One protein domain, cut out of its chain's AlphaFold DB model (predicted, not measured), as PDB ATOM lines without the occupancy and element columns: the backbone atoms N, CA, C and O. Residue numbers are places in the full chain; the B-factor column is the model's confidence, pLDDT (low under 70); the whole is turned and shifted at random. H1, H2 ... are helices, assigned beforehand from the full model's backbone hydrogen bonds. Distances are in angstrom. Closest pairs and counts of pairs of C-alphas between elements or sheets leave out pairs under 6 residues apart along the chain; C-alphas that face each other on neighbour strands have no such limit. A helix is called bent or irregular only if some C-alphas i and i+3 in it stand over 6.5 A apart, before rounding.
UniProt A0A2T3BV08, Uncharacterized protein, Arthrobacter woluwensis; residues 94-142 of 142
ATOM      1  N   GLU A  94     -16.947 -17.645  42.199       78.12
ATOM      2  CA  GLU A  94     -18.331 -17.267  42.490       78.12
ATOM      3  C   GLU A  94     -19.205 -17.310  41.231       78.12
ATOM      4  O   GLU A  94     -20.272 -17.922  41.243       78.12
ATOM      5  N   GLU A  95     -18.716 -16.816  40.094       84.31
ATOM      6  CA  GLU A  95     -19.413 -16.929  38.811       84.31
ATOM      7  C   GLU A  95     -19.611 -18.392  38.400       84.31
ATOM      8  O   GLU A  95     -20.610 -18.749  37.769       84.31
ATOM      9  N   ARG A  96     -18.661 -19.270  38.733       82.19
ATOM     10  CA  ARG A  96     -18.797 -20.709  38.502       82.19
ATOM     11  C   ARG A  96     -19.831 -21.335  39.436       82.19
ATOM     12  O   ARG A  96     -20.616 -22.157  38.967       82.19
ATOM     13  N   ARG A  97     -19.862 -20.962  40.719       81.81
ATOM     14  CA  ARG A  97     -20.831 -21.484  41.699       81.81
ATOM     15  C   ARG A  97     -22.257 -21.075  41.356       81.81
ATOM     16  O   ARG A  97     -23.124 -21.943  41.325       81.81
ATOM     17  N   VAL A  98     -22.477 -19.803  41.023       85.38
ATOM     18  CA  VAL A  98     -23.787 -19.305  40.574       85.38
ATOM     19  C   VAL A  98     -24.236 -20.058  39.324       85.38
ATOM     20  O   VAL A  98     -25.320 -20.629  39.311       85.38
ATOM     21  N   ARG A  99     -23.364 -20.182  38.318       85.31
ATOM     22  CA  ARG A  99     -23.677 -20.905  37.076       85.31
ATOM     23  C   ARG A  99     -24.029 -22.373  37.309       85.31
ATOM     24  O   ARG A  99     -24.942 -22.889  36.671       85.31
ATOM     25  N   LEU A 100     -23.311 -23.062  38.197       84.31
ATOM     26  CA  LEU A 100     -23.626 -24.448  38.552       84.31
ATOM     27  C   LEU A 100     -24.981 -24.545  39.263       84.31
ATOM     28  O   LEU A 100     -25.768 -25.432  38.934       84.31
ATOM     29  N   ALA A 101     -25.280 -23.623  40.179       84.50
ATOM     30  CA  ALA A 101     -26.573 -23.564  40.854       84.50
ATOM     31  C   ALA A 101     -27.725 -23.289  39.867       84.50
ATOM     32  O   ALA A 101     -28.745 -23.974  39.902       84.50
ATOM     33  N   GLU A 102     -27.546 -22.362  38.925       89.31
ATOM     34  CA  GLU A 102     -28.521 -22.061  37.867       89.31
ATOM     35  C   GLU A 102     -28.756 -23.258  36.931       89.31
ATOM     36  O   GLU A 102     -29.900 -23.583  36.589       89.31
ATOM     37  N   GLN A 103     -27.686 -23.957  36.538       89.25
ATOM     38  CA  GLN A 103     -27.777 -25.179  35.736       89.25
ATOM     39  C   GLN A 103     -28.541 -26.275  36.483       89.25
ATOM     40  O   GLN A 103     -29.428 -26.906  35.907       89.25
ATOM     41  N   GLN A 104     -28.253 -26.479  37.770       88.31
ATOM     42  CA  GLN A 104     -28.981 -27.433  38.606       88.31
ATOM     43  C   GLN A 104     -30.459 -27.053  38.747       88.31
ATOM     44  O   GLN A 104     -31.322 -27.907  38.554       88.31
ATOM     45  N   GLY A 105     -30.769 -25.775  38.986       87.75
ATOM     46  CA  GLY A 105     -32.146 -25.279  39.031       87.75
ATOM     47  C   GLY A 105     -32.900 -25.540  37.725       87.75
ATOM     48  O   GLY A 105     -34.036 -26.019  37.739       87.75
ATOM     49  N   THR A 106     -32.237 -25.332  36.584       91.69
ATOM     50  CA  THR A 106     -32.795 -25.633  35.255       91.69
ATOM     51  C   THR A 106     -33.089 -27.126  35.082       91.69
ATOM     52  O   THR A 106     -34.153 -27.495  34.572       91.69
ATOM     53  N   LEU A 107     -32.180 -28.001  35.526       92.12
ATOM     54  CA  LEU A 107     -32.366 -29.455  35.472       92.12
ATOM     55  C   LEU A 107     -33.544 -29.911  36.344       92.12
ATOM     56  O   LEU A 107     -34.375 -30.692  35.876       92.12
ATOM     57  N   VAL A 108     -33.659 -29.387  37.568       91.31
ATOM     58  CA  VAL A 108     -34.769 -29.686  38.488       91.31
ATOM     59  C   VAL A 108     -36.101 -29.217  37.905       91.31
ATOM     60  O   VAL A 108     -37.040 -30.008  37.818       91.31
ATOM     61  N   ALA A 109     -36.182 -27.972  37.429       90.75
ATOM     62  CA  ALA A 109     -37.397 -27.437  36.816       90.75
ATOM     63  C   ALA A 109     -37.831 -28.261  35.590       90.75
ATOM     64  O   ALA A 109     -39.011 -28.580  35.429       90.75
ATOM     65  N   THR A 110     -36.871 -28.671  34.755       93.50
ATOM     66  CA  THR A 110     -37.128 -29.530  33.592       93.50
ATOM     67  C   THR A 110     -37.644 -30.906  34.013       93.50
ATOM     68  O   THR A 110     -38.591 -31.418  33.414       93.50
ATOM     69  N   ALA A 111     -37.056 -31.512  35.047       94.81
ATOM     70  CA  ALA A 111     -37.501 -32.798  35.574       94.81
ATOM     71  C   ALA A 111     -38.933 -32.717  36.124       94.81
ATOM     72  O   ALA A 111     -39.769 -33.538  35.749       94.81
ATOM     73  N   ILE A 112     -39.238 -31.694  36.928       93.19
ATOM     74  CA  ILE A 112     -40.580 -31.465  37.478       93.19
ATOM     75  C   ILE A 112     -41.596 -31.285  36.352       93.19
ATOM     76  O   ILE A 112     -42.623 -31.961  36.351       93.19
ATOM     77  N   ARG A 113     -41.303 -30.448  35.348       90.75
ATOM     78  CA  ARG A 113     -42.206 -30.267  34.203       90.75
ATOM     79  C   ARG A 113     -42.469 -31.587  33.476       90.75
ATOM     80  O   ARG A 113     -43.625 -31.937  33.277       90.75
ATOM     81  N   ARG A 114     -41.430 -32.380  33.191       94.25
ATOM     82  CA  ARG A 114     -41.589 -33.702  32.555       94.25
ATOM     83  C   ARG A 114     -42.410 -34.682  33.394       94.25
ATOM     84  O   ARG A 114     -43.105 -35.518  32.820       94.25
ATOM     85  N   ILE A 115     -42.308 -34.622  34.723       94.38
ATOM     86  CA  ILE A 115     -43.122 -35.437  35.634       94.38
ATOM     87  C   ILE A 115     -44.586 -35.006  35.537       94.38
ATOM     88  O   ILE A 115     -45.447 -35.842  35.275       94.38
ATOM     89  N   LEU A 116     -44.864 -33.709  35.683       93.38
ATOM     90  CA  LEU A 116     -46.223 -33.165  35.657       93.38
ATOM     91  C   LEU A 116     -46.916 -33.397  34.307       93.38
ATOM     92  O   LEU A 116     -48.075 -33.805  34.289       93.38
ATOM     93  N   ASP A 117     -46.193 -33.242  33.195       91.56
ATOM     94  CA  ASP A 117     -46.708 -33.516  31.846       91.56
ATOM     95  C   ASP A 117     -47.145 -34.986  31.688       91.56
ATOM     96  O   ASP A 117     -48.120 -35.290  31.003       91.56
ATOM     97  N   ARG A 118     -46.447 -35.921  32.351       94.88
ATOM     98  CA  ARG A 118     -46.762 -37.362  32.319       94.88
ATOM     99  C   ARG A 118     -47.905 -37.763  33.245       94.88
ATOM    100  O   ARG A 118     -48.516 -38.799  33.004       94.88
ATOM    101  N   LEU A 119     -48.190 -36.971  34.275       94.00
ATOM    102  CA  LEU A 119     -49.275 -37.234  35.225       94.00
ATOM    103  C   LEU A 119     -50.665 -36.908  34.662       94.00
ATOM    104  O   LEU A 119     -51.652 -37.215  35.321       94.00
ATOM    105  N   GLN A 120     -50.747 -36.328  33.456       90.44
ATOM    106  CA  GLN A 120     -52.006 -36.029  32.758       90.44
ATOM    107  C   GLN A 120     -53.013 -35.287  33.652       90.44
ATOM    108  O   GLN A 120     -54.177 -35.669  33.772       90.44
ATOM    109  N   LEU A 121     -52.537 -34.231  34.311       92.81
ATOM    110  CA  LEU A 121     -53.327 -33.452  35.261       92.81
ATOM    111  C   LEU A 121     -54.575 -32.850  34.605       92.81
ATOM    112  O   LEU A 121     -54.535 -32.374  33.467       92.81
ATOM    113  N   THR A 122     -55.677 -32.802  35.354       95.19
ATOM    114  CA  THR A 122     -56.869 -32.062  34.924       95.19
ATOM    115  C   THR A 122     -56.584 -30.552  34.886       95.19
ATOM    116  O   THR A 122     -55.677 -30.078  35.576       95.19
ATOM    117  N   PRO A 123     -57.377 -29.744  34.155       92.31
ATOM    118  CA  PRO A 123     -57.189 -28.291  34.126       92.31
ATOM    119  C   PRO A 123     -57.210 -27.639  35.517       92.31
ATOM    120  O   PRO A 123     -56.427 -26.729  35.791       92.31
ATOM    121  N   SER A 124     -58.064 -28.134  36.419       93.38
ATOM    122  CA  SER A 124     -58.130 -27.650  37.801       93.38
ATOM    123  C   SER A 124     -56.878 -28.011  38.600       93.38
ATOM    124  O   SER A 124     -56.357 -27.160  39.313       93.38
ATOM    125  N   GLN A 125     -56.327 -29.216  38.438       93.44
ATOM    126  CA  GLN A 125     -55.069 -29.610  39.084       93.44
ATOM    127  C   GLN A 125     -53.875 -28.826  38.529       93.44
ATOM    128  O   GLN A 125     -53.021 -28.380  39.292       93.44
ATOM    129  N   LEU A 126     -53.841 -28.600  37.214       92.12
ATOM    130  CA  LEU A 126     -52.775 -27.845  36.559       92.12
ATOM    131  C   LEU A 126     -52.705 -26.396  37.064       92.12
ATOM    132  O   LEU A 126     -51.610 -25.873  37.247       92.12
ATOM    133  N   SER A 127     -53.848 -25.762  37.358       92.75
ATOM    134  CA  SER A 127     -53.872 -24.403  37.926       92.75
ATOM    135  C   SER A 127     -53.237 -24.294  39.318       92.75
ATOM    136  O   SER A 127     -52.765 -23.222  39.689       92.75
ATOM    137  N   LEU A 128     -53.176 -25.394  40.077       94.19
ATOM    138  CA  LEU A 128     -52.561 -25.412  41.406       94.19
ATOM    139  C   LEU A 128     -51.032 -25.534  41.337       94.19
ATOM    140  O   LEU A 128     -50.337 -25.124  42.265       94.19
ATOM    141  N   VAL A 129     -50.493 -26.059  40.230       93.00
ATOM    142  CA  VAL A 129     -49.054 -26.309  40.050       93.00
ATOM    143  C   VAL A 129     -48.229 -25.033  40.214       93.00
ATOM    144  O   VAL A 129     -47.186 -25.068  40.861       93.00
ATOM    145  N   SER A 130     -48.685 -23.905  39.658       89.88
ATOM    146  CA  SER A 130     -47.951 -22.632  39.715       89.88
ATOM    147  C   SER A 130     -47.842 -22.041  41.120       89.88
ATOM    148  O   SER A 130     -47.025 -21.150  41.329       89.88
ATOM    149  N   THR A 131     -48.647 -22.527  42.066       93.75
ATOM    150  CA  THR A 131     -48.635 -22.076  43.462       93.75
ATOM    151  C   THR A 131     -47.916 -23.091  44.345       93.75
ATOM    152  O   THR A 131     -46.939 -22.738  45.001       93.75
ATOM    153  N   ILE A 132     -48.329 -24.362  44.280       93.88
ATOM    154  CA  ILE A 132     -47.831 -25.426  45.164       93.88
ATOM    155  C   ILE A 132     -46.355 -25.724  44.892       93.88
ATOM    156  O   ILE A 132     -45.552 -25.763  45.816       93.88
ATOM    157  N   VAL A 133     -45.957 -25.909  43.626       92.25
ATOM    158  CA  VAL A 133     -44.578 -26.322  43.315       92.25
ATOM    159  C   VAL A 133     -43.554 -25.279  43.789       92.25
ATOM    160  O   VAL A 133     -42.584 -25.668  44.437       92.25
ATOM    161  N   PRO A 134     -43.734 -23.965  43.544       91.12
ATOM    162  CA  PRO A 134     -42.827 -22.963  44.101       91.12
ATOM    163  C   PRO A 134     -42.827 -22.878  45.631       91.12
ATOM    164  O   PRO A 134     -41.780 -22.575  46.199       91.12
ATOM    165  N   GLU A 135     -43.963 -23.098  46.298       93.69
ATOM    166  CA  GLU A 135     -44.036 -23.125  47.768       93.69
ATOM    167  C   GLU A 135     -43.212 -24.277  48.346       93.69
ATOM    168  O   GLU A 135     -42.348 -24.041  49.189       93.69
ATOM    169  N   GLU A 136     -43.393 -25.486  47.816       93.50
ATOM    170  CA  GLU A 136     -42.645 -26.674  48.234       93.50
ATOM    171  C   GLU A 136     -41.139 -26.527  47.975       93.50
ATOM    172  O   GLU A 136     -40.317 -26.822  48.840       93.50
ATOM    173  N   LEU A 137     -40.748 -25.997  46.810       90.31
ATOM    174  CA  LEU A 137     -39.334 -25.766  46.495       90.31
ATOM    175  C   LEU A 137     -38.691 -24.711  47.405       90.31
ATOM    176  O   LEU A 137     -37.517 -24.848  47.750       90.31
ATOM    177  N   ARG A 138     -39.438 -23.680  47.825       88.56
ATOM    178  CA  ARG A 138     -38.945 -22.671  48.775       88.56
ATOM    179  C   ARG A 138     -38.681 -23.250  50.163       88.56
ATOM    180  O   ARG A 138     -37.784 -22.758  50.831       88.56
ATOM    181  N   MET A 139     -39.401 -24.293  50.580       90.19
ATOM    182  CA  MET A 139     -39.141 -24.969  51.859       90.19
ATOM    183  C   MET A 139     -37.838 -25.783  51.866       90.19
ATOM    184  O   MET A 139     -37.315 -26.088  52.933       90.19
ATOM    185  N   LEU A 140     -37.319 -26.146  50.690       82.25
ATOM    186  CA  LEU A 140     -36.081 -26.920  50.543       82.25
ATOM    187  C   LEU A 140     -34.829 -26.041  50.388       82.25
ATOM    188  O   LEU A 140     -33.716 -26.550  50.520       82.25
ATOM    189  N   ALA A 141     -34.992 -24.753  50.077       68.62
ATOM    190  CA  ALA A 141     -33.882 -23.816  49.949       68.62
ATOM    191  C   ALA A 141     -33.505 -23.248  51.338       68.62
ATOM    192  O   ALA A 141     -34.393 -22.725  52.013       68.62
ATOM    193  N   PRO A 142     -32.237 -23.368  51.784       54.41
ATOM    194  CA  PRO A 142     -31.760 -22.783  53.041       54.41
ATOM    195  C   PRO A 142     -31.630 -21.254  52.992       54.41
ATOM    196  O   PRO A 142     -31.423 -20.700  51.886       54.41
TER     197      PRO A 142
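Overview. This is residues 94 to 142 of the 142 residues of an uncharacterized protein of Arthrobacter woluwensis (UniProt A0A2T3BV08). Two helices make a narrow, open V: the long H1 runs along most of the length, and after a tight turn the shorter, kinked H2 folds back over part of it. The two are near each other, and the far ends stand free: residues 94 to 108, which belong to H1, and residues 134 to 142, of which 134 to 140 belong to H2. The printed part has 49 residues with two named helices, H1 then H2, and no named strand; the class is all helix. It is loose, with a radius of gyration of the C-alphas of 13.2 A, and a rod in outline, spanning 42 by 20 by 12 A.

Arrangement. H1, residues 94 to 118, is joined by a tight link of 4 residues to H2, residues 123 to 140. The two helices are near each other: 6 pairs of their C-alphas lie within 10 A, and the closest pair, at 8.5 A, is only just beyond 8 A. H2 has a kink of 37 degrees near residue 131. It is neither bent nor irregular, but only just: C-alphas 127 and 130 are 6.4 A apart. In H1 every O i to N i+4 pair is within hydrogen-bond range; in H2 8 of 14 are.

Along the chain. H1 begins at C-alpha 94, (-18.331, -17.267, 42.490), and ends at C-alpha 118, (-46.762, -37.362, 32.319), 36.3 A away. H2 begins at C-alpha 123, (-57.189, -28.291, 34.126), and ends at C-alpha 140, (-36.081, -26.920, 50.543), 26.8 A away.

Size, cuts and confidence. The two C-alphas farthest apart, those of Glu 94 and Thr 122, are 42.0 A apart; those of Glu 94 and Pro 142, the first and last printed, are 17.9 A apart. The printed part has no cut, and residue 142 is the chain's last. The mean pLDDT of the printed part is 89.2; residues 141 to 142 are under 70.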